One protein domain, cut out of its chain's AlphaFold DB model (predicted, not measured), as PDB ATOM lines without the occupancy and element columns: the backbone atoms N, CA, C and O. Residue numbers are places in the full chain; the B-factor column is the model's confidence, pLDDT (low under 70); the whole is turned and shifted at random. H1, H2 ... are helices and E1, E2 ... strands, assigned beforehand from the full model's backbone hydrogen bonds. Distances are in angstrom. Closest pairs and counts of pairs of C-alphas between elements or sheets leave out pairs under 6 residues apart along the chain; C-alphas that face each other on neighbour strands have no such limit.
ATOM      1  N   ALA A 604      20.595  -4.332   5.033       97.94
ATOM      2  CA  ALA A 604      21.907  -4.680   4.502       97.94
ATOM      3  C   ALA A 604      22.645  -3.425   4.026       97.94
ATOM      4  O   ALA A 604      22.024  -2.438   3.641       97.94
ATOM      5  N   VAL A 605      23.980  -3.461   4.072       98.00
ATOM      6  CA  VAL A 605      24.824  -2.312   3.726       98.00
ATOM      7  C   VAL A 605      25.826  -2.701   2.646       98.00
ATOM      8  O   VAL A 605      26.606  -3.649   2.823       98.00
ATOM      9  N   THR A 606      25.852  -1.906   1.583       98.62
ATOM     10  CA  THR A 606      26.931  -1.872   0.594       98.62
ATOM     11  C   THR A 606      27.562  -0.488   0.665       98.62
ATOM     12  O   THR A 606      26.864   0.503   0.833       98.62
ATOM     13  N   ALA A 607      28.886  -0.407   0.617       98.19
ATOM     14  CA  ALA A 607      29.609   0.845   0.757       98.19
ATOM     15  C   ALA A 607      30.550   1.071  -0.423       98.19
ATOM     16  O   ALA A 607      31.232   0.148  -0.874       98.19
ATOM     17  N   GLY A 608      30.611   2.319  -0.877       97.94
ATOM     18  CA  GLY A 608      31.535   2.796  -1.897       97.94
ATOM     19  C   GLY A 608      32.576   3.725  -1.285       97.94
ATOM     20  O   GLY A 608      32.231   4.571  -0.459       97.94
ATOM     21  N   ALA A 609      33.836   3.568  -1.682       97.50
ATOM     22  CA  ALA A 609      34.904   4.521  -1.400       97.50
ATOM     23  C   ALA A 609      35.179   5.372  -2.644       97.50
ATOM     24  O   ALA A 609      35.291   4.835  -3.748       97.50
ATOM     25  N   TYR A 610      35.318   6.680  -2.454       97.88
ATOM     26  CA  TYR A 610      35.451   7.660  -3.531       97.88
ATOM     27  C   TYR A 610      36.792   8.406  -3.447       97.88
ATOM     28  O   TYR A 610      37.471   8.388  -2.416       97.88
ATOM     29  N   ASP A 611      37.201   9.024  -4.556       96.06
ATOM     30  CA  ASP A 611      38.355   9.933  -4.584       96.06
ATOM     31  C   ASP A 611      38.006  11.311  -3.999       96.06
ATOM     32  O   ASP A 611      38.837  11.928  -3.336       96.06
ATOM     33  N   GLU A 612      36.765  11.772  -4.191       95.56
ATOM     34  CA  GLU A 612      36.264  13.035  -3.638       95.56
ATOM     35  C   GLU A 612      36.036  12.959  -2.117       95.56
ATOM     36  O   GLU A 612      35.664  11.914  -1.572       95.56
ATOM     37  N   ASP A 613      36.261  14.075  -1.414       95.06
ATOM     38  CA  ASP A 613      35.916  14.218   0.005       95.06
ATOM     39  C   ASP A 613      34.397  14.343   0.168       95.06
ATOM     40  O   ASP A 613      33.794  15.329  -0.249       95.06
ATOM     41  N   LEU A 614      33.782  13.348   0.811       95.19
ATOM     42  CA  LEU A 614      32.344  13.340   1.079       95.19
ATOM     43  C   LEU A 614      31.981  14.014   2.411       95.19
ATOM     44  O   LEU A 614      30.804  14.075   2.766       95.19
ATOM     45  N   GLY A 615      32.967  14.475   3.185       92.31
ATOM     46  CA  GLY A 615      32.780  15.035   4.526       92.31
ATOM     47  C   GLY A 615      32.482  13.990   5.607       92.31
ATOM     48  O   GLY A 615      32.322  14.347   6.775       92.31
ATOM     49  N   GLY A 616      32.442  12.704   5.237       92.75
ATOM     50  CA  GLY A 616      32.032  11.582   6.077       92.75
ATOM     51  C   GLY A 616      30.520  11.488   6.302       92.75
ATOM     52  O   GLY A 616      29.785  12.476   6.265       92.75
ATOM     53  N   VAL A 617      30.044  10.274   6.587       92.69
ATOM     54  CA  VAL A 617      28.613   9.969   6.798       92.69
ATOM     55  C   VAL A 617      28.010  10.600   8.065       92.69
ATOM     56  O   VAL A 617      26.792  10.676   8.219       92.69
ATOM     57  N   TRP A 618      28.851  11.113   8.961       92.38
ATOM     58  CA  TRP A 618      28.440  11.905  10.124       92.38
ATOM     59  C   TRP A 618      28.049  13.347   9.772       92.38
ATOM     60  O   TRP A 618      27.507  14.045  10.621       92.38
ATOM     61  N   SER A 619      28.339  13.834   8.563       89.19
ATOM     62  CA  SER A 619      28.156  15.246   8.212       89.19
ATOM     63  C   SER A 619      26.760  15.566   7.671       89.19
ATOM     64  O   SER A 619      26.105  14.731   7.050       89.19
ATOM     65  N   GLY A 620      26.315  16.811   7.864       89.25
ATOM     66  CA  GLY A 620      25.158  17.373   7.167       89.25
ATOM     67  C   GLY A 620      23.810  16.716   7.486       89.25
ATOM     68  O   GLY A 620      23.593  16.150   8.559       89.25
ATOM     69  N   VAL A 621      22.869  16.848   6.553       90.19
ATOM     70  CA  VAL A 621      21.538  16.242   6.653       90.19
ATOM     71  C   VAL A 621      21.629  14.737   6.352       90.19
ATOM     72  O   VAL A 621      22.077  14.371   5.264       90.19
ATOM     73  N   PRO A 622      21.203  13.854   7.276       88.81
ATOM     74  CA  PRO A 622      21.055  12.433   6.976       88.81
ATOM     75  C   PRO A 622      19.758  12.176   6.201       88.81
ATOM     76  O   PRO A 622      18.820  12.962   6.324       88.81
ATOM     77  N   GLN A 623      19.696  11.059   5.465       92.50
ATOM     78  CA  GLN A 623      18.487  10.589   4.769       92.50
ATOM     79  C   GLN A 623      17.721  11.704   4.030       92.50
ATOM     80  O   GLN A 623      16.562  11.967   4.336       92.50
ATOM     81  N   SER A 624      18.369  12.391   3.081       94.56
ATOM     82  CA  SER A 624      17.700  13.386   2.222       94.56
ATOM     83  C   SER A 624      17.319  12.856   0.843       94.56
ATOM     84  O   SER A 624      16.498  13.479   0.169       94.56
ATOM     85  N   VAL A 625      17.868  11.707   0.441       97.38
ATOM     86  CA  VAL A 625      17.600  11.046  -0.842       97.38
ATOM     87  C   VAL A 625      17.099   9.624  -0.595       97.38
ATOM     88  O   VAL A 625      17.692   8.887   0.196       97.38
ATOM     89  N   LEU A 626      16.031   9.253  -1.300       97.69
ATOM     90  CA  LEU A 626      15.424   7.924  -1.311       97.69
ATOM     91  C   LEU A 626      15.498   7.323  -2.719       97.69
ATOM     92  O   LEU A 626      15.051   7.949  -3.681       97.69
ATOM     93  N   GLY A 627      16.020   6.102  -2.827       97.19
ATOM     94  CA  GLY A 627      15.801   5.228  -3.981       97.19
ATOM     95  C   GLY A 627      14.604   4.316  -3.714       97.19
ATOM     96  O   GLY A 627      14.676   3.475  -2.817       97.19
ATOM     97  N   ASP A 628      13.521   4.497  -4.472       92.50
ATOM     98  CA  ASP A 628      12.223   3.840  -4.228       92.50
ATOM     99  C   ASP A 628      11.840   2.799  -5.297       92.50
ATOM    100  O   ASP A 628      10.859   2.085  -5.129       92.50
ATOM    101  N   GLU A 629      12.629   2.679  -6.372       93.38
ATOM    102  CA  GLU A 629      12.339   1.820  -7.537       93.38
ATOM    103  C   GLU A 629      11.982   0.374  -7.153       93.38
ATOM    104  O   GLU A 629      11.055  -0.221  -7.695       93.38
ATOM    105  N   PHE A 630      12.705  -0.182  -6.181       94.38
ATOM    106  CA  PHE A 630      12.614  -1.592  -5.808       94.38
ATOM    107  C   PHE A 630      11.552  -1.868  -4.738       94.38
ATOM    108  O   PHE A 630      11.456  -2.989  -4.247       94.38
ATOM    109  N   ALA A 631      10.780  -0.866  -4.309       91.94
ATOM    110  CA  ALA A 631       9.882  -1.015  -3.168       91.94
ATOM    111  C   ALA A 631       8.663  -1.905  -3.460       91.94
ATOM    112  O   ALA A 631       8.232  -2.659  -2.584       91.94
ATOM    113  N   GLU A 632       8.126  -1.826  -4.679       89.56
ATOM    114  CA  GLU A 632       6.914  -2.549  -5.098       89.56
ATOM    115  C   GLU A 632       7.204  -3.966  -5.632       89.56
ATOM    116  O   GLU A 632       6.285  -4.731  -5.936       89.56
ATOM    117  N   GLU A 633       8.479  -4.360  -5.708       91.12
ATOM    118  CA  GLU A 633       8.875  -5.717  -6.084       91.12
ATOM    119  C   GLU A 633       8.333  -6.779  -5.117       91.12
ATOM    120  O   GLU A 633       8.024  -6.508  -3.953       91.12
ATOM    121  N   ASP A 634       8.250  -8.022  -5.607       87.00
ATOM    122  CA  ASP A 634       7.757  -9.180  -4.856       87.00
ATOM    123  C   ASP A 634       6.428  -8.889  -4.114       87.00
ATOM    124  O   ASP A 634       6.276  -9.217  -2.938       87.00
ATOM    125  N   SER A 635       5.468  -8.254  -4.800       85.94
ATOM    126  CA  SER A 635       4.161  -7.862  -4.244       85.94
ATOM    127  C   SER A 635       4.259  -6.851  -3.091       85.94
ATOM    128  O   SER A 635       3.605  -7.002  -2.060       85.94
ATOM    129  N   GLY A 636       5.098  -5.823  -3.248       86.88
ATOM    130  CA  GLY A 636       5.269  -4.777  -2.238       86.88
ATOM    131  C   GLY A 636       6.121  -5.193  -1.037       86.88
ATOM    132  O   GLY A 636       6.024  -4.568   0.020       86.88
ATOM    133  N   TYR A 637       6.924  -6.256  -1.162       92.00
ATOM    134  CA  TYR A 637       7.870  -6.722  -0.136       92.00
ATOM    135  C   TYR A 637       9.330  -6.415  -0.463       92.00
ATOM    136  O   TYR A 637      10.224  -6.942   0.195       92.00
ATOM    137  N   GLY A 638       9.584  -5.573  -1.463       94.94
ATOM    138  CA  GLY A 638      10.920  -5.185  -1.884       94.94
ATOM    139  C   GLY A 638      11.690  -4.342  -0.858       94.94
ATOM    140  O   GLY A 638      11.607  -4.536   0.361       94.94
ATOM    141  N   PHE A 639      12.517  -3.418  -1.340       96.69
ATOM    142  CA  PHE A 639      13.385  -2.622  -0.472       96.69
ATOM    143  C   PHE A 639      13.542  -1.184  -0.945       96.69
ATOM    144  O   PHE A 639      13.377  -0.856  -2.115       96.69
ATOM    145  N   ARG A 640      13.914  -0.326   0.004       96.94
ATOM    146  CA  ARG A 640      14.241   1.082  -0.225       96.94
ATOM    147  C   ARG A 640      15.715   1.335   0.021       96.94
ATOM    148  O   ARG A 640      16.311   0.692   0.891       96.94
ATOM    149  N   ILE A 641      16.293   2.264  -0.736       98.25
ATOM    150  CA  ILE A 641      17.702   2.638  -0.613       98.25
ATOM    151  C   ILE A 641      17.826   4.023   0.007       98.25
ATOM    152  O   ILE A 641      17.299   5.001  -0.518       98.25
ATOM    153  N   GLU A 642      18.563   4.110   1.110       97.38
ATOM    154  CA  GLU A 642      18.781   5.353   1.855       97.38
ATOM    155  C   GLU A 642      20.251   5.484   2.289       97.38
ATOM    156  O   GLU A 642      21.070   4.575   2.107       97.38
ATOM    157  N   ILE A 643      20.586   6.617   2.915       95.75
ATOM    158  CA  ILE A 643      21.885   6.872   3.553       95.75
ATOM    159  C   ILE A 643      21.712   6.968   5.072       95.75
ATOM    160  O   ILE A 643      21.083   7.919   5.542       95.75
ATOM    161  N   PRO A 644      22.287   6.055   5.875       93.81
ATOM    162  CA  PRO A 644      22.217   6.148   7.326       93.81
ATOM    163  C   PRO A 644      23.111   7.286   7.830       93.81
ATOM    164  O   PRO A 644      23.990   7.764   7.117       93.81
ATOM    165  N   GLN A 645      22.964   7.655   9.101       91.50
ATOM    166  CA  GLN A 645      23.985   8.428   9.811       91.50
ATOM    167  C   GLN A 645      24.787   7.510  10.729       91.50
ATOM    168  O   GLN A 645      24.214   6.719  11.480       91.50
ATOM    169  N   ALA A 646      26.107   7.650  10.717       92.25
ATOM    170  CA  ALA A 646      26.996   6.955  11.640       92.25
ATOM    171  C   ALA A 646      28.190   7.840  12.000       92.25
ATOM    172  O   ALA A 646      28.601   8.692  11.217       92.25
ATOM    173  N   TYR A 647      28.759   7.604  13.177       94.25
ATOM    174  CA  TYR A 647      29.967   8.267  13.672       94.25
ATOM    175  C   TYR A 647      31.123   7.254  13.692       94.25
ATOM    176  O   TYR A 647      30.888   6.064  13.434       94.25
ATOM    177  N   PRO A 648      32.376   7.683  13.937       94.88
ATOM    178  CA  PRO A 648      33.543   6.817  13.795       94.88
ATOM    179  C   PRO A 648      33.447   5.481  14.541       94.88
ATOM    180  O   PRO A 648      33.833   4.457  13.978       94.88
ATOM    181  N   GLY A 649      32.898   5.457  15.759       95.12
ATOM    182  CA  GLY A 649      32.706   4.245  16.554       95.12
ATOM    183  C   GLY A 649      31.801   3.217  15.875       95.12
ATOM    184  O   GLY A 649      32.230   2.092  15.597       95.12
ATOM    185  N   VAL A 650      30.556   3.590  15.578       94.25
ATOM    186  CA  VAL A 650      29.572   2.716  14.920       94.25
ATOM    187  C   VAL A 650      30.026   2.324  13.519       94.25
ATOM    188  O   VAL A 650      29.890   1.160  13.135       94.25
ATOM    189  N   LEU A 651      30.622   3.251  12.768       94.75
ATOM    190  CA  LEU A 651      31.138   2.969  11.434       94.75
ATOM    191  C   LEU A 651      32.263   1.922  11.492       94.75
ATOM    192  O   LEU A 651      32.171   0.887  10.828       94.75
ATOM    193  N   ALA A 652      33.261   2.107  12.361       96.19
ATOM    194  CA  ALA A 652      34.335   1.135  12.579       96.19
ATOM    195  C   ALA A 652      33.799  -0.225  13.062       96.19
ATOM    196  O   ALA A 652      34.258  -1.286  12.620       96.19
ATOM    197  N   ALA A 653      32.794  -0.207  13.943       95.31
ATOM    198  CA  ALA A 653      32.112  -1.401  14.430       95.31
ATOM    199  C   ALA A 653      31.290  -2.108  13.344       95.31
ATOM    200  O   ALA A 653      31.123  -3.329  13.423       95.31
ATOM    201  N   SER A 654      30.827  -1.406  12.311       94.69
ATOM    202  CA  SER A 654      30.116  -2.001  11.175       94.69
ATOM    203  C   SER A 654      31.059  -2.709  10.196       94.69
ATOM    204  O   SER A 654      30.743  -3.800   9.716       94.69
ATOM    205  N   PHE A 655      32.249  -2.145   9.959       95.44
ATOM    206  CA  PHE A 655      33.178  -2.647   8.950       95.44
ATOM    207  C   PHE A 655      33.672  -4.068   9.251       95.44
ATOM    208  O   PHE A 655      33.908  -4.429  10.416       95.44
ATOM    209  N   PRO A 656      33.841  -4.909   8.214       94.38
ATOM    210  CA  PRO A 656      34.387  -6.238   8.400       94.38
ATOM    211  C   PRO A 656      35.854  -6.138   8.827       94.38
ATOM    212  O   PRO A 656      36.608  -5.286   8.356       94.38
ATOM    213  N   TRP A 657      36.264  -7.018   9.737       95.88
ATOM    214  CA  TRP A 657      37.631  -7.067  10.249       95.88
ATOM    215  C   TRP A 657      38.320  -8.322   9.718       95.88
ATOM    216  O   TRP A 657      37.777  -9.423   9.832       95.88
ATOM    217  N   TRP A 658      39.506  -8.159   9.134       96.06
ATOM    218  CA  TRP A 658      40.305  -9.263   8.590       96.06
ATOM    219  C   TRP A 658      41.799  -9.021   8.804       96.06
ATOM    220  O   TRP A 658      42.615  -9.132   7.893       96.06
ATOM    221  N   GLY A 659      42.139  -8.670  10.042       96.38
ATOM    222  CA  GLY A 659      43.445  -8.150  10.430       96.38
ATOM    223  C   GLY A 659      43.372  -6.663  10.763       96.38
ATOM    224  O   GLY A 659      42.610  -5.907  10.151       96.38
ATOM    225  N   SER A 660      44.157  -6.257  11.757       95.81
ATOM    226  CA  SER A 660      44.122  -4.906  12.317       95.81
ATOM    227  C   SER A 660      44.533  -3.841  11.295       95.81
ATOM    228  O   SER A 660      43.843  -2.834  11.144       95.81
ATOM    229  N   GLN A 661      45.585  -4.101  10.511       94.75
ATOM    230  CA  GLN A 661      46.073  -3.183   9.479       94.75
ATOM    231  C   GLN A 661      45.028  -2.918   8.386       94.75
ATOM    232  O   GLN A 661      44.808  -1.767   8.006       94.75
ATOM    233  N   ALA A 662      44.361  -3.965   7.889       93.88
ATOM    234  CA  ALA A 662      43.347  -3.838   6.843       93.88
ATOM    235  C   ALA A 662      42.118  -3.057   7.334       93.88
ATOM    236  O   ALA A 662      41.579  -2.220   6.610       93.88
ATOM    237  N   HIS A 663      41.692  -3.304   8.577       95.75
ATOM    238  CA  HIS A 663      40.580  -2.577   9.190       95.75
ATOM    239  C   HIS A 663      40.924  -1.099   9.424       95.75
ATOM    240  O   HIS A 663      40.153  -0.220   9.031       95.75
ATOM    241  N   ARG A 664      42.117  -0.813   9.959       95.12
ATOM    242  CA  ARG A 664      42.606   0.557  10.151       95.12
ATOM    243  C   ARG A 664      42.701   1.321   8.833       95.12
ATOM    244  O   ARG A 664      42.195   2.433   8.744       95.12
ATOM    245  N   SER A 665      43.293   0.711   7.804       93.62
ATOM    246  CA  SER A 665      43.460   1.339   6.482       93.62
ATOM    247  C   SER A 665      42.117   1.708   5.848       93.62
ATOM    248  O   SER A 665      42.002   2.750   5.212       93.62
ATOM    249  N   ARG A 666      41.086   0.878   6.053       93.88
ATOM    250  CA  ARG A 666      39.717   1.174   5.611       93.88
ATOM    251  C   ARG A 666      39.100   2.315   6.411       93.88
ATOM    252  O   ARG A 666      38.500   3.210   5.831       93.88
ATOM    253  N   THR A 667      39.242   2.290   7.733       93.12
ATOM    254  CA  THR A 667      38.620   3.298   8.601       93.12
ATOM    255  C   THR A 667      39.279   4.671   8.460       93.12
ATOM    256  O   THR A 667      38.588   5.678   8.544       93.12
ATOM    257  N   ALA A 668      40.571   4.731   8.129       93.81
ATOM    258  CA  ALA A 668      41.254   5.976   7.766       93.81
ATOM    259  C   ALA A 668      40.629   6.674   6.539       93.81
ATOM    260  O   ALA A 668      40.748   7.881   6.389       93.81
ATOM    261  N   GLN A 669      39.924   5.930   5.678       94.06
ATOM    262  CA  GLN A 669      39.225   6.461   4.502       94.06
ATOM    263  C   GLN A 669      37.743   6.760   4.772       94.06
ATOM    264  O   GLN A 669      37.002   7.059   3.840       94.06
ATOM    265  N   ALA A 670      37.275   6.662   6.023       94.25
ATOM    266  CA  ALA A 670      35.858   6.788   6.372       94.25
ATOM    267  C   ALA A 670      35.206   8.083   5.872       94.25
ATOM    268  O   ALA A 670      34.027   8.080   5.522       94.25
ATOM    269  N   ARG A 671      35.977   9.171   5.798       95.56
ATOM    270  CA  ARG A 671      35.518  10.460   5.280       95.56
ATOM    271  C   ARG A 671      35.096  10.415   3.801       95.56
ATOM    272  O   ARG A 671      34.217  11.168   3.398       95.56
ATOM    273  N   ASN A 672      35.665   9.496   3.023       96.62
ATOM    274  CA  ASN A 672      35.390   9.285   1.599       96.62
ATOM    275  C   ASN A 672      34.501   8.054   1.338       96.62
ATOM    276  O   ASN A 672      34.417   7.585   0.202       96.62
ATOM    277  N   ILE A 673      33.883   7.481   2.377       97.00
ATOM    278  CA  ILE A 673      33.017   6.304   2.258       97.00
ATOM    279  C   ILE A 673      31.549   6.723   2.366       97.00
ATOM    280  O   ILE A 673      31.148   7.353   3.344       97.00
ATOM    281  N   ALA A 674      30.733   6.298   1.401       97.62
ATOM    282  CA  ALA A 674      29.276   6.378   1.483       97.62
ATOM    283  C   ALA A 674      28.688   4.972   1.680       97.62
ATOM    284  O   ALA A 674      28.904   4.112   0.824       97.62
ATOM    285  N   PRO A 675      27.964   4.708   2.783       97.25
ATOM    286  CA  PRO A 675      27.208   3.475   2.962       97.25
ATOM    287  C   PRO A 675      25.786   3.626   2.406       97.25
ATOM    288  O   PRO A 675      25.001   4.414   2.931       97.25
ATOM    289  N   PHE A 676      25.439   2.851   1.382       98.38
ATOM    290  CA  PHE A 676      24.060   2.705   0.918       98.38
ATOM    291  C   PHE A 676      23.400   1.573   1.701       98.38
ATOM    292  O   PHE A 676      23.958   0.474   1.825       98.38
ATOM    293  N   ILE A 677      22.231   1.854   2.270       98.00
ATOM    294  CA  ILE A 677      21.456   0.864   3.013       98.00
ATOM    295  C   ILE A 677      20.260   0.407   2.196       98.00
ATOM    296  O   ILE A 677      19.488   1.238   1.744       98.00
ATOM    297  N   ALA A 678      20.095  -0.906   2.052       98.12
ATOM    298  CA  ALA A 678      18.881  -1.511   1.519       98.12
ATOM    299  C   ALA A 678      18.004  -1.956   2.695       98.12
ATOM    300  O   ALA A 678      18.381  -2.862   3.447       98.12
ATOM    301  N   ILE A 679      16.865  -1.287   2.872       97.69
ATOM    302  CA  ILE A 679      15.885  -1.541   3.931       97.69
ATOM    303  C   ILE A 679      14.790  -2.427   3.343       97.69
ATOM    304  O   ILE A 679      13.958  -1.943   2.582       97.69
ATOM    305  N   ALA A 680      14.809  -3.719   3.665       96.81
ATOM    306  CA  ALA A 680      13.848  -4.675   3.120       96.81
ATOM    307  C   ALA A 680      12.574  -4.728   3.971       96.81
ATOM    308  O   ALA A 680      12.665  -4.795   5.200       96.81
ATOM    309  N   ARG A 681      11.400  -4.760   3.328       96.31
ATOM    310  CA  ARG A 681      10.146  -5.106   4.009       96.31
ATOM    311  C   ARG A 681      10.140  -6.612   4.261       96.31
ATOM    312  O   ARG A 681      10.147  -7.411   3.330       96.31
ATOM    313  N   ASP A 682      10.175  -7.009   5.524       95.94
ATOM    314  CA  ASP A 682      10.237  -8.414   5.904       95.94
ATOM    315  C   ASP A 682       8.870  -9.098   5.893       95.94
ATOM    316  O   ASP A 682       7.890  -8.579   6.426       95.94
ATOM    317  N   GLU A 683       8.836 -10.312   5.343       94.25
ATOM    318  CA  GLU A 683       7.726 -11.256   5.533       94.25
ATOM    319  C   GLU A 683       7.931 -12.113   6.782       94.25
ATOM    320  O   GLU A 683       6.975 -12.634   7.354       94.25
ATOM    321  N   THR A 684       9.186 -12.319   7.193       95.25
ATOM    322  CA  THR A 684       9.475 -13.211   8.313       95.25
ATOM    323  C   THR A 684       8.989 -12.611   9.615       95.25
ATOM    324  O   THR A 684       9.342 -11.498   9.987       95.25
ATOM    325  N   GLU A 685       8.262 -13.419  10.369       96.44
ATOM    326  CA  GLU A 685       7.828 -13.072  11.708       96.44
ATOM    327  C   GLU A 685       8.847 -13.544  12.751       96.44
ATOM    328  O   GLU A 685       9.213 -14.721  12.841       96.44
ATOM    329  N   GLY A 686       9.298 -12.610  13.577       97.62
ATOM    330  CA  GLY A 686      10.051 -12.870  14.790       97.62
ATOM    331  C   GLY A 686       9.159 -12.994  16.022       97.62
ATOM    332  O   GLY A 686       7.925 -13.049  15.963       97.62
ATOM    333  N   ARG A 687       9.810 -12.997  17.186       98.06
ATOM    334  CA  ARG A 687       9.145 -13.019  18.480       98.06
ATOM    335  C   ARG A 687       9.890 -12.220  19.546       98.06
ATOM    336  O   ARG A 687      11.092 -12.385  19.721       98.06
ATOM    337  N   VAL A 688       9.156 -11.460  20.350       98.50
ATOM    338  CA  VAL A 688       9.625 -10.934  21.633       98.50
ATOM    339  C   VAL A 688       9.186 -11.866  22.761       98.50
ATOM    340  O   VAL A 688       8.021 -12.243  22.870       98.50
ATOM    341  N   ARG A 689      10.138 -12.264  23.603       97.50
ATOM    342  CA  ARG A 689       9.914 -13.051  24.823       97.50
ATOM    343  C   ARG A 689      10.379 -12.260  26.035       97.50
ATOM    344  O   ARG A 689      11.031 -11.235  25.884       97.50
ATOM    345  N   VAL A 690      10.088 -12.769  27.225       96.38
ATOM    346  CA  VAL A 690      10.726 -12.316  28.465       96.38
ATOM    347  C   VAL A 690      11.599 -13.431  29.028       96.38
ATOM    348  O   VAL A 690      11.275 -14.613  28.869       96.38
ATOM    349  N   ASP A 691      12.727 -13.070  29.625       92.81
ATOM    350  CA  ASP A 691      13.544 -13.998  30.402       92.81
ATOM    351  C   ASP A 691      12.998 -14.174  31.833       92.81
ATOM    352  O   ASP A 691      11.924 -13.679  32.183       92.81
ATOM    353  N   ARG A 692      13.734 -14.916  32.669       90.06
ATOM    354  CA  ARG A 692      13.360 -15.185  34.067       90.06
ATOM    355  C   ARG A 692      13.292 -13.924  34.939       90.06
ATOM    356  O   ARG A 692      12.599 -13.937  35.948       90.06
ATOM    357  N   ASP A 693      14.024 -12.879  34.557       87.25
ATOM    358  CA  ASP A 693      14.109 -11.602  35.266       87.25
ATOM    359  C   ASP A 693      13.064 -10.603  34.710       87.25
ATOM    360  O   ASP A 693      12.938  -9.470  35.183       87.25
ATOM    361  N   GLY A 694      12.264 -11.038  33.724       90.88
ATOM    362  CA  GLY A 694      11.211 -10.256  33.084       90.88
ATOM    363  C   GLY A 694      11.723  -9.286  32.016       90.88
ATOM    364  O   GLY A 694      10.961  -8.415  31.577       90.88
ATOM    365  N   GLU A 695      12.986  -9.409  31.602       92.69
ATOM    366  CA  GLU A 695      13.604  -8.560  30.583       92.69
ATOM    367  C   GLU A 695      13.321  -9.088  29.170       92.69
ATOM    368  O   GLU A 695      13.247 -10.303  28.963       92.69
ATOM    369  N   PRO A 696      13.134  -8.201  28.176       95.50
ATOM    370  CA  PRO A 696      12.793  -8.619  26.825       95.50
ATOM    371  C   PRO A 696      13.959  -9.316  26.113       95.50
ATOM    372  O   PRO A 696      15.104  -8.869  26.155       95.50
ATOM    373  N   LEU A 697      13.631 -10.365  25.363       95.38
ATOM    374  CA  LEU A 697      14.509 -11.061  24.427       95.38
ATOM    375  C   LEU A 697      13.905 -10.986  23.025       95.38
ATOM    376  O   LEU A 697      12.748 -11.359  22.835       95.38
ATOM    377  N   VAL A 698      14.692 -10.539  22.046       97.50
ATOM    378  CA  VAL A 698      14.249 -10.379  20.654       97.50
ATOM    379  C   VAL A 698      14.765 -11.532  19.801       97.50
ATOM    380  O   VAL A 698      15.936 -11.572  19.420       97.50
ATOM    381  N   ASP A 699      13.884 -12.464  19.454       97.06
ATOM    382  CA  ASP A 699      14.180 -13.538  18.517       97.06
ATOM    383  C   ASP A 699      13.740 -13.155  17.116       97.06
ATOM    384  O   ASP A 699      12.555 -13.069  16.818       97.06
ATOM    385  N   TYR A 700      14.702 -12.987  16.224       97.25
ATOM    386  CA  TYR A 700      14.422 -12.783  14.817       97.25
ATOM    387  C   TYR A 700      15.557 -13.386  14.003       97.25
ATOM    388  O   TYR A 700      16.732 -13.246  14.355       97.25
ATOM    389  N   SER A 701      15.219 -14.059  12.910       94.12
ATOM    390  CA  SER A 701      16.197 -14.520  11.933       94.12
ATOM    391  C   SER A 701      15.579 -14.392  10.556       94.12
ATOM    392  O   SER A 701      14.531 -14.977  10.324       94.12
ATOM    393  N   CYS A 702      16.235 -13.657   9.654       95.00
ATOM    394  CA  CYS A 702      15.732 -13.446   8.296       95.00
ATOM    395  C   CYS A 702      15.410 -14.797   7.646       95.00
ATOM    396  O   CYS A 702      16.278 -15.685   7.636       95.00
ATOM    397  N   GLY A 703      14.197 -14.943   7.119       94.88
ATOM    398  CA  GLY A 703      13.759 -16.098   6.346       94.88
ATOM    399  C   GLY A 703      14.423 -16.161   4.972       94.88
ATOM    400  O   GLY A 703      15.323 -15.385   4.651       94.88
ATOM    401  N   PHE A 704      14.013 -17.129   4.155       95.19
ATOM    402  CA  PHE A 704      14.600 -17.329   2.828       95.19
ATOM    403  C   PHE A 704      14.346 -16.133   1.895       95.19
ATOM    404  O   PHE A 704      15.302 -15.620   1.313       95.19
ATOM    405  N   HIS A 705      13.099 -15.652   1.811       95.69
ATOM    406  CA  HIS A 705      12.737 -14.512   0.962       95.69
ATOM    407  C   HIS A 705      13.443 -13.230   1.403       95.69
ATOM    408  O   HIS A 705      14.149 -12.627   0.599       95.69
ATOM    409  N   ASP A 706      13.399 -12.886   2.694       96.75
ATOM    410  CA  ASP A 706      14.091 -11.694   3.201       96.75
ATOM    411  C   ASP A 706      15.597 -11.732   2.913       96.75
ATOM    412  O   ASP A 706      16.188 -10.729   2.523       96.75
ATOM    413  N   ARG A 707      16.253 -12.895   3.057       97.06
ATOM    414  CA  ARG A 707      17.681 -13.029   2.711       97.06
ATOM    415  C   ARG A 707      17.928 -12.801   1.229       97.06
ATOM    416  O   ARG A 707      18.931 -12.169   0.895       97.06
ATOM    417  N   ARG A 708      17.057 -13.311   0.354       96.75
ATOM    418  CA  ARG A 708      17.139 -13.073  -1.092       96.75
ATOM    419  C   ARG A 708      17.006 -11.581  -1.394       96.75
ATOM    420  O   ARG A 708      17.858 -11.056  -2.100       96.75
ATOM    421  N   ARG A 709      16.040 -10.889  -0.786       96.88
ATOM    422  CA  ARG A 709      15.822  -9.444  -0.975       96.88
ATOM    423  C   ARG A 709      16.964  -8.594  -0.456       96.88
ATOM    424  O   ARG A 709      17.443  -7.723  -1.161       96.88
ATOM    425  N   LEU A 710      17.482  -8.898   0.730       98.00
ATOM    426  CA  LEU A 710      18.667  -8.216   1.256       98.00
ATOM    427  C   LEU A 710      19.902  -8.445   0.374       98.00
ATOM    428  O   LEU A 710      20.736  -7.556   0.230       98.00
ATOM    429  N   THR A 711      20.033  -9.644  -0.202       98.44
ATOM    430  CA  THR A 711      21.119  -9.960  -1.139       98.44
ATOM    431  C   THR A 711      20.960  -9.164  -2.432       98.44
ATOM    432  O   THR A 711      21.918  -8.529  -2.857       98.44
ATOM    433  N   HIS A 712      19.749  -9.127  -2.990       98.19
ATOM    434  CA  HIS A 712      19.414  -8.319  -4.158       98.19
ATOM    435  C   HIS A 712      19.657  -6.823  -3.903       98.19
ATOM    436  O   HIS A 712      20.369  -6.185  -4.669       98.19
ATOM    437  N   GLY A 713      19.215  -6.291  -2.764       98.25
ATOM    438  CA  GLY A 713      19.471  -4.904  -2.381       98.25
ATOM    439  C   GLY A 713      20.956  -4.565  -2.258       98.25
ATOM    440  O   GLY A 713      21.376  -3.489  -2.681       98.25
ATOM    441  N   MET A 714      21.791  -5.486  -1.757       98.62
ATOM    442  CA  MET A 714      23.249  -5.300  -1.787       98.62
ATOM    443  C   MET A 714      23.810  -5.267  -3.212       98.62
ATOM    444  O   MET A 714      24.714  -4.464  -3.467       98.62
ATOM    445  N   SER A 715      23.303  -6.123  -4.107       98.69
ATOM    446  CA  SER A 715      23.666  -6.150  -5.529       98.69
ATOM    447  C   SER A 715      23.322  -4.829  -6.216       98.69
ATOM    448  O   SER A 715      24.199  -4.225  -6.834       98.69
ATOM    449  N   GLU A 716      22.100  -4.321  -6.038       98.62
ATOM    450  CA  GLU A 716      21.689  -3.045  -6.639       98.62
ATOM    451  C   GLU A 716      22.485  -1.873  -6.074       98.62
ATOM    452  O   GLU A 716      23.012  -1.059  -6.830       98.62
ATOM    453  N   CYS A 717      22.702  -1.831  -4.757       98.75
ATOM    454  CA  CYS A 717      23.559  -0.808  -4.161       98.75
ATOM    455  C   CYS A 717      24.992  -0.858  -4.722       98.75
ATOM    456  O   CYS A 717      25.624   0.188  -4.873       98.75
ATOM    457  N   ALA A 718      25.520  -2.042  -5.059       98.81
ATOM    458  CA  ALA A 718      26.839  -2.164  -5.678       98.81
ATOM    459  C   ALA A 718      26.870  -1.573  -7.097       98.81
ATOM    460  O   ALA A 718      27.824  -0.865  -7.433       98.81
ATOM    461  N   ARG A 719      25.821  -1.802  -7.898       98.69
ATOM    462  CA  ARG A 719      25.682  -1.193  -9.232       98.69
ATOM    463  C   ARG A 719      25.525   0.320  -9.150       98.69
ATOM    464  O   ARG A 719      26.211   1.034  -9.875       98.69
ATOM    465  N   ILE A 720      24.710   0.815  -8.218       98.75
ATOM    466  CA  ILE A 720      24.518   2.255  -7.994       98.75
ATOM    467  C   ILE A 720      25.839   2.907  -7.565       98.75
ATOM    468  O   ILE A 720      26.184   3.969  -8.077       98.75
ATOM    469  N   HIS A 721      26.632   2.272  -6.694       98.69
ATOM    470  CA  HIS A 721      27.967   2.771  -6.346       98.69
ATOM    471  C   HIS A 721      28.918   2.828  -7.545       98.69
ATOM    472  O   HIS A 721      29.627   3.821  -7.716       98.69
ATOM    473  N   ALA A 722      28.945   1.782  -8.375       98.38
ATOM    474  CA  ALA A 722      29.769   1.766  -9.579       98.38
ATOM    475  C   ALA A 722      29.358   2.890 -10.548       98.38
ATOM    476  O   ALA A 722      30.213   3.635 -11.022       98.38
ATOM    477  N   ALA A 723      28.053   3.074 -10.762       98.25
ATOM    478  CA  ALA A 723      27.501   4.151 -11.580       98.25
ATOM    479  C   ALA A 723      27.772   5.551 -10.998       98.25
ATOM    480  O   ALA A 723      27.995   6.504 -11.743       98.25
ATOM    481  N   ALA A 724      27.812   5.676  -9.669       98.25
ATOM    482  CA  ALA A 724      28.171   6.909  -8.975       98.25
ATOM    483  C   ALA A 724      29.670   7.258  -9.070       98.25
ATOM    484  O   ALA A 724      30.055   8.343  -8.633       98.25
ATOM    485  N   GLY A 725      30.507   6.368  -9.617       97.50
ATOM    486  CA  GLY A 725      31.947   6.583  -9.770       97.50
ATOM    487  C   GLY A 725      32.782   6.162  -8.557       97.50
ATOM    488  O   GLY A 725      33.847   6.729  -8.324       97.50
ATOM    489  N   ALA A 726      32.321   5.193  -7.760       98.25
ATOM    490  CA  ALA A 726      33.114   4.673  -6.647       98.25
ATOM    491  C   ALA A 726      34.419   4.013  -7.140       98.25
ATOM    492  O   ALA A 726      34.402   3.136  -8.004       98.25
ATOM    493  N   ARG A 727      35.554   4.374  -6.524       97.06
ATOM    494  CA  ARG A 727      36.875   3.759  -6.762       97.06
ATOM    495  C   ARG A 727      36.890   2.291  -6.338       97.06
ATOM    496  O   ARG A 727      37.521   1.448  -6.978       97.06
ATOM    497  N   SER A 728      36.218   1.985  -5.233       97.50
ATOM    498  CA  SER A 728      36.010   0.616  -4.770       97.50
ATOM    499  C   SER A 728      34.657   0.457  -4.092       97.50
ATOM    500  O   SER A 728      34.127   1.396  -3.499       97.50
ATOM    501  N   VAL A 729      34.105  -0.749  -4.174       98.44
ATOM    502  CA  VAL A 729      32.809  -1.119  -3.595       98.44
ATOM    503  C   VAL A 729      33.004  -2.332  -2.700       98.44
ATOM    504  O   VAL A 729      33.759  -3.246  -3.027       98.44
ATOM    505  N   PHE A 730      32.358  -2.364  -1.543       98.06
ATOM    506  CA  PHE A 730      32.449  -3.485  -0.616       98.06
ATOM    507  C   PHE A 730      31.153  -3.690   0.159       98.06
ATOM    508  O   PHE A 730      30.342  -2.784   0.314       98.06
ATOM    509  N   THR A 731      30.977  -4.891   0.694       98.00
ATOM    510  CA  THR A 731      29.857  -5.223   1.587       98.00
ATOM    511  C   THR A 731      30.373  -5.536   2.988       98.00
ATOM    512  O   THR A 731      31.575  -5.706   3.214       98.00
ATOM    513  N   LEU A 732      29.464  -5.669   3.956       96.56
ATOM    514  CA  LEU A 732      29.816  -6.015   5.340       96.56
ATOM    515  C   LEU A 732      29.935  -7.530   5.589       96.56
ATOM    516  O   LEU A 732      29.764  -7.998   6.721       96.56
ATOM    517  N   HIS A 733      30.221  -8.308   4.540       96.88
ATOM    518  CA  HIS A 733      30.485  -9.740   4.649       96.88
ATOM    519  C   HIS A 733      31.744 -10.027   5.483       96.88
ATOM    520  O   HIS A 733      32.714  -9.273   5.498       96.88
ATOM    521  N   THR A 734      31.744 -11.161   6.175       92.56
ATOM    522  CA  THR A 734      32.891 -11.742   6.872       92.56
ATOM    523  C   THR A 734      33.015 -13.217   6.449       92.56
ATOM    524  O   THR A 734      32.122 -14.004   6.782       92.56
ATOM    525  N   PRO A 735      34.085 -13.629   5.733       92.62
ATOM    526  CA  PRO A 735      35.242 -12.828   5.303       92.62
ATOM    527  C   PRO A 735      34.869 -11.649   4.382       92.62
ATOM    528  O   PRO A 735      33.837 -11.740   3.710       92.62
ATOM    529  N   PRO A 736      35.676 -10.567   4.340       94.94
ATOM    530  CA  PRO A 736      35.382  -9.391   3.525       94.94
ATOM    531  C   PRO A 736      35.143  -9.725   2.053       94.94
ATOM    532  O   PRO A 736      35.704 -10.682   1.511       94.94
ATOM    533  N   LEU A 737      34.316  -8.904   1.416       95.38
ATOM    534  CA  LEU A 737      34.026  -8.945  -0.009       95.38
ATOM    535  C   LEU A 737      34.146  -7.513  -0.543       95.38
ATOM    536  O   LEU A 737      33.457  -6.618  -0.050       95.38
ATOM    537  N   GLN A 738      35.054  -7.297  -1.498       95.75
ATOM    538  CA  GLN A 738      35.337  -5.988  -2.090       95.75
ATOM    539  C   GLN A 738      35.702  -6.097  -3.576       95.75
ATOM    540  O   GLN A 738      36.230  -7.122  -4.005       95.75
ATOM    541  N   HIS A 739      35.475  -5.012  -4.305       96.06
ATOM    542  CA  HIS A 739      35.765  -4.809  -5.720       96.06
ATOM    543  C   HIS A 739      36.479  -3.477  -5.918       96.06
ATOM    544  O   HIS A 739      36.116  -2.493  -5.274       96.06
ATOM    545  N   ALA A 740      37.481  -3.435  -6.791       93.88
ATOM    546  CA  ALA A 740      38.191  -2.212  -7.150       93.88
ATOM    547  C   ALA A 740      38.642  -2.297  -8.614       93.88
ATOM    548  O   ALA A 740      39.446  -3.164  -8.955       93.88
ATOM    549  N   GLY A 741      38.136  -1.387  -9.450       87.06
ATOM    550  CA  GLY A 741      38.395  -1.364 -10.893       87.06
ATOM    551  C   GLY A 741      37.728  -2.503 -11.679       87.06
ATOM    552  O   GLY A 741      37.403  -3.553 -11.142       87.06
ATOM    553  N   GLY A 742      37.528  -2.301 -12.984       91.88
ATOM    554  CA  GLY A 742      36.891  -3.284 -13.869       91.88
ATOM    555  C   GLY A 742      35.362  -3.407 -13.703       91.88
ATOM    556  O   GLY A 742      34.761  -2.670 -12.917       91.88
ATOM    557  N   PRO A 743      34.717  -4.322 -14.456       95.12
ATOM    558  CA  PRO A 743      33.261  -4.495 -14.453       95.12
ATOM    559  C   PRO A 743      32.715  -4.903 -13.080       95.12
ATOM    560  O   PRO A 743      33.325  -5.725 -12.398       95.12
ATOM    561  N   ILE A 744      31.551  -4.371 -12.691       97.94
ATOM    562  CA  ILE A 744      30.938  -4.627 -11.375       97.94
ATOM    563  C   ILE A 744      30.250  -6.002 -11.278       97.94
ATOM    564  O   ILE A 744      30.126  -6.557 -10.190       97.94
ATOM    565  N   GLU A 745      29.850  -6.608 -12.397       98.06
ATOM    566  CA  GLU A 745      29.000  -7.810 -12.363       98.06
ATOM    567  C   GLU A 745      29.641  -9.078 -11.776       98.06
ATOM    568  O   GLU A 745      28.952  -9.796 -11.053       98.06
ATOM    569  N   PRO A 746      30.946  -9.367 -11.959       98.00
ATOM    570  CA  PRO A 746      31.591 -10.464 -11.234       98.00
ATOM    571  C   PRO A 746      31.531 -10.291  -9.709       98.00
ATOM    572  O   PRO A 746      31.420 -11.270  -8.972       98.00
ATOM    573  N   PHE A 747      31.585  -9.045  -9.228       98.38
ATOM    574  CA  PHE A 747      31.433  -8.745  -7.809       98.38
ATOM    575  C   PHE A 747      29.992  -8.949  -7.341       98.38
ATOM    576  O   PHE A 747      29.781  -9.547  -6.285       98.38
ATOM    577  N   VAL A 748      29.011  -8.525  -8.139       98.69
ATOM    578  CA  VAL A 748      27.588  -8.779  -7.875       98.69
ATOM    579  C   VAL A 748      27.293 -10.280  -7.815       98.69
ATOM    580  O   VAL A 748      26.701 -10.744  -6.843       98.69
ATOM    581  N   ALA A 749      27.803 -11.066  -8.763       98.44
ATOM    582  CA  ALA A 749      27.653 -12.520  -8.749       98.44
ATOM    583  C   ALA A 749      28.240 -13.156  -7.471       98.44
ATOM    584  O   ALA A 749      27.692 -14.118  -6.932       98.44
ATOM    585  N   GLU A 750      29.338 -12.612  -6.933       98.25
ATOM    586  CA  GLU A 750      29.913 -13.073  -5.664       98.25
ATOM    587  C   GLU A 750      29.077 -12.644  -4.441       98.25
ATOM    588  O   GLU A 750      28.991 -13.413  -3.476       98.25
ATOM    589  N   ILE A 751      28.429 -11.469  -4.472       98.44
ATOM    590  CA  ILE A 751      27.431 -11.066  -3.462       98.44
ATOM    591  C   ILE A 751      26.283 -12.077  -3.456       98.44
ATOM    592  O   ILE A 751      25.961 -12.624  -2.400       98.44
ATOM    593  N   GLU A 752      25.719 -12.379  -4.625       98.31
ATOM    594  CA  GLU A 752      24.606 -13.318  -4.794       98.31
ATOM    595  C   GLU A 752      24.975 -14.731  -4.344       98.31
ATOM    596  O   GLU A 752      24.222 -15.384  -3.617       98.31
ATOM    597  N   ARG A 753      26.180 -15.187  -4.697       97.88
ATOM    598  CA  ARG A 753      26.688 -16.506  -4.312       97.88
ATOM    599  C   ARG A 753      26.896 -16.639  -2.803       97.88
ATOM    600  O   ARG A 753      26.681 -17.721  -2.252       97.88
ATOM    601  N   ARG A 754      27.376 -15.590  -2.119       96.25
ATOM    602  CA  ARG A 754      27.560 -15.624  -0.653       96.25
ATOM    603  C   ARG A 754      26.242 -15.453   0.088       96.25
ATOM    604  O   ARG A 754      26.027 -16.168   1.072       96.25
ATOM    605  N   GLY A 755      25.409 -14.534  -0.390       96.88
ATOM    606  CA  GLY A 755      24.119 -14.174   0.172       96.88
ATOM    607  C   GLY A 755      24.171 -13.714   1.629       96.88
ATOM    608  O   GLY A 755      25.192 -13.741   2.323       96.88
ATOM    609  N   VAL A 756      23.011 -13.326   2.146       96.00
ATOM    610  CA  VAL A 756      22.870 -13.002   3.566       96.00
ATOM    611  C   VAL A 756      22.806 -14.271   4.415       96.00
ATOM    612  O   VAL A 756      21.926 -15.117   4.256       96.00
ATOM    613  N   ALA A 757      23.705 -14.370   5.396       91.94
ATOM    614  CA  ALA A 757      23.692 -15.432   6.396       91.94
ATOM    615  C   ALA A 757      23.993 -14.902   7.815       91.94
ATOM    616  O   ALA A 757      24.835 -14.008   7.978       91.94
ATOM    617  N   PRO A 758      23.374 -15.481   8.869       88.62
ATOM    618  CA  PRO A 758      23.573 -15.037  10.246       88.62
ATOM    619  C   PRO A 758      25.044 -15.012  10.675       88.62
ATOM    620  O   PRO A 758      25.788 -15.994  10.526       88.62
ATOM    621  N   ASN A 759      25.450 -13.872  11.237       91.00
ATOM    622  CA  ASN A 759      26.814 -13.579  11.692       91.00
ATOM    623  C   ASN A 759      27.898 -13.701  10.595       91.00
ATOM    624  O   ASN A 759      29.082 -13.782  10.924       91.00
ATOM    625  N   ARG A 760      27.509 -13.740   9.313       91.88
ATOM    626  CA  ARG A 760      28.409 -13.659   8.148       91.88
ATOM    627  C   ARG A 760      28.281 -12.346   7.395       91.88
ATOM    628  O   ARG A 760      29.201 -11.992   6.676       91.88
ATOM    629  N   VAL A 761      27.187 -11.623   7.595       94.12
ATOM    630  CA  VAL A 761      27.010 -10.231   7.180       94.12
ATOM    631  C   VAL A 761      26.524  -9.468   8.400       94.12
ATOM    632  O   VAL A 761      25.711  -9.987   9.170       94.12
ATOM    633  N   THR A 762      27.055  -8.270   8.619       92.75
ATOM    634  CA  THR A 762      26.501  -7.379   9.642       92.75
ATOM    635  C   THR A 762      25.235  -6.728   9.097       92.75
ATOM    636  O   THR A 762      25.294  -6.047   8.079       92.75
ATOM    637  N   LEU A 763      24.118  -6.955   9.787       96.75
ATOM    638  CA  LEU A 763      22.814  -6.374   9.483       96.75
ATOM    639  C   LEU A 763      22.376  -5.440  10.611       96.75
ATOM    640  O   LEU A 763      22.812  -5.588  11.760       96.75
ATOM    641  N   PHE A 764      21.467  -4.531  10.283       97.31
ATOM    642  CA  PHE A 764      20.911  -3.553  11.213       97.31
ATOM    643  C   PHE A 764      19.383  -3.544  11.153       97.31
ATOM    644  O   PHE A 764      18.786  -4.089  10.230       97.31
ATOM    645  N   SER A 765      18.758  -2.930  12.149       97.31
ATOM    646  CA  SER A 765      17.354  -2.536  12.118       97.31
ATOM    647  C   SER A 765      17.147  -1.336  13.038       97.31
ATOM    648  O   SER A 765      17.648  -1.315  14.164       97.31
ATOM    649  N   ALA A 766      16.373  -0.363  12.563       96.25
ATOM    650  CA  ALA A 766      15.854   0.743  13.367       96.25
ATOM    651  C   ALA A 766      14.321   0.689  13.527       96.25
ATOM    652  O   ALA A 766      13.740   1.560  14.172       96.25
TER     653      ALA A 766
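Overview. This is residues 604 to 766 of the 830 residues of the protein "Oxidoreductase" of Chloroflexi bacterium (UniProt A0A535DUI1). A twisted wall of five antiparallel strands is covered on one face by the long helix H4 and the shorter H5, side by side and running opposite ways, in two layers; the hairpin of E5 and E6 reaches away from this body as an arm. The small helices H1, H2 and H3 are not on the sheet. The printed part has 163 residues, with five named helices and nine named strands in the order E1 E2 H1 E3 H2 H3 E4 E5 E6 H4 E7 E8 H5 E9; the class is mixed, helices and strands. The sheet's order is E3 E4 E1 E7 E8. The whole is compact, with a radius of gyration of the C-alphas of 16.3 A and spans of 50 by 37 by 32 A.

Arrangement. Begin at the sheet: E3, residues 639 to 642, E4, 673 to 680, E1, 604 to 609, E7, 728 to 731, and E8, 737 to 740. It is only just strongly twisted, its C-alphas up to 4.1 A off the best plane. Look for N 640 and O 679, 3.0 A, between E3 and E4; N 606 and O 676, 3.1 A, between E4 and E1; N 607 and O 730, 2.8 A, between E1 and E7; and N 729 and O 739, 2.9 A, in the hairpin E7 and E8, each within hydrogen-bond range. On one face is H4, residues 704 to 723; its closest C-alpha pair with E4 is Gly 713 and Ala 678, 5.2 A. H5, residues 745 to 754, is on the same face, over E8 and along the strands, at a height over the sheet of 9.2 A. H4 touches H5 with residues 711 to 719 alone, closest at the C-alphas of Ser 715 and Val 748, 5.3 A, at a shallow tilt of 22 degrees, opposite ways. E2, residues 625 to 627, pairs with no named strand; its closest C-alphas to E3 are Gly 627 and Ile 641, 4.7 A. E9, residues 763 to 765, also pairs with no named strand and is near E4. H2, residues 648 to 654, and H3, 660 to 667, are close but not clearly touching, with the C-alphas of Ala 652 and Thr 667 6.2 A apart. H1, residues 633 to 636, touches no helix. In the hairpin of E5, residues 687 to 690, and E6, 696 to 699, N 687 and O 699 are 2.8 A apart, within hydrogen-bond range. In H2, H3, H4 and H5 every O i to N i+4 pair is within hydrogen-bond range; H1 is too short for one.

Along the chain. Find C-alpha 604 at (21.907, -4.680, 4.502), where E1 begins and runs 17.0 A. E4 runs 22.1 A from C-alpha 673. H4 spans 28.9 A from C-alpha 704 at (14.600, -17.329, 2.828) to C-alpha 723 at (27.501, 4.151, -11.580), and H5 14.2 A. E9 ends at C-alpha 765, (17.354, -2.536, 12.118).

Size, cuts and confidence. The two C-alphas farthest apart, of Asp 693 and Gly 742, are 54.8 A apart. The printed part has no cut. The link from E1 to E2, residues 610 to 624, is long. Mean pLDDT of the printed part is 95.4, and no printed residue is under 70.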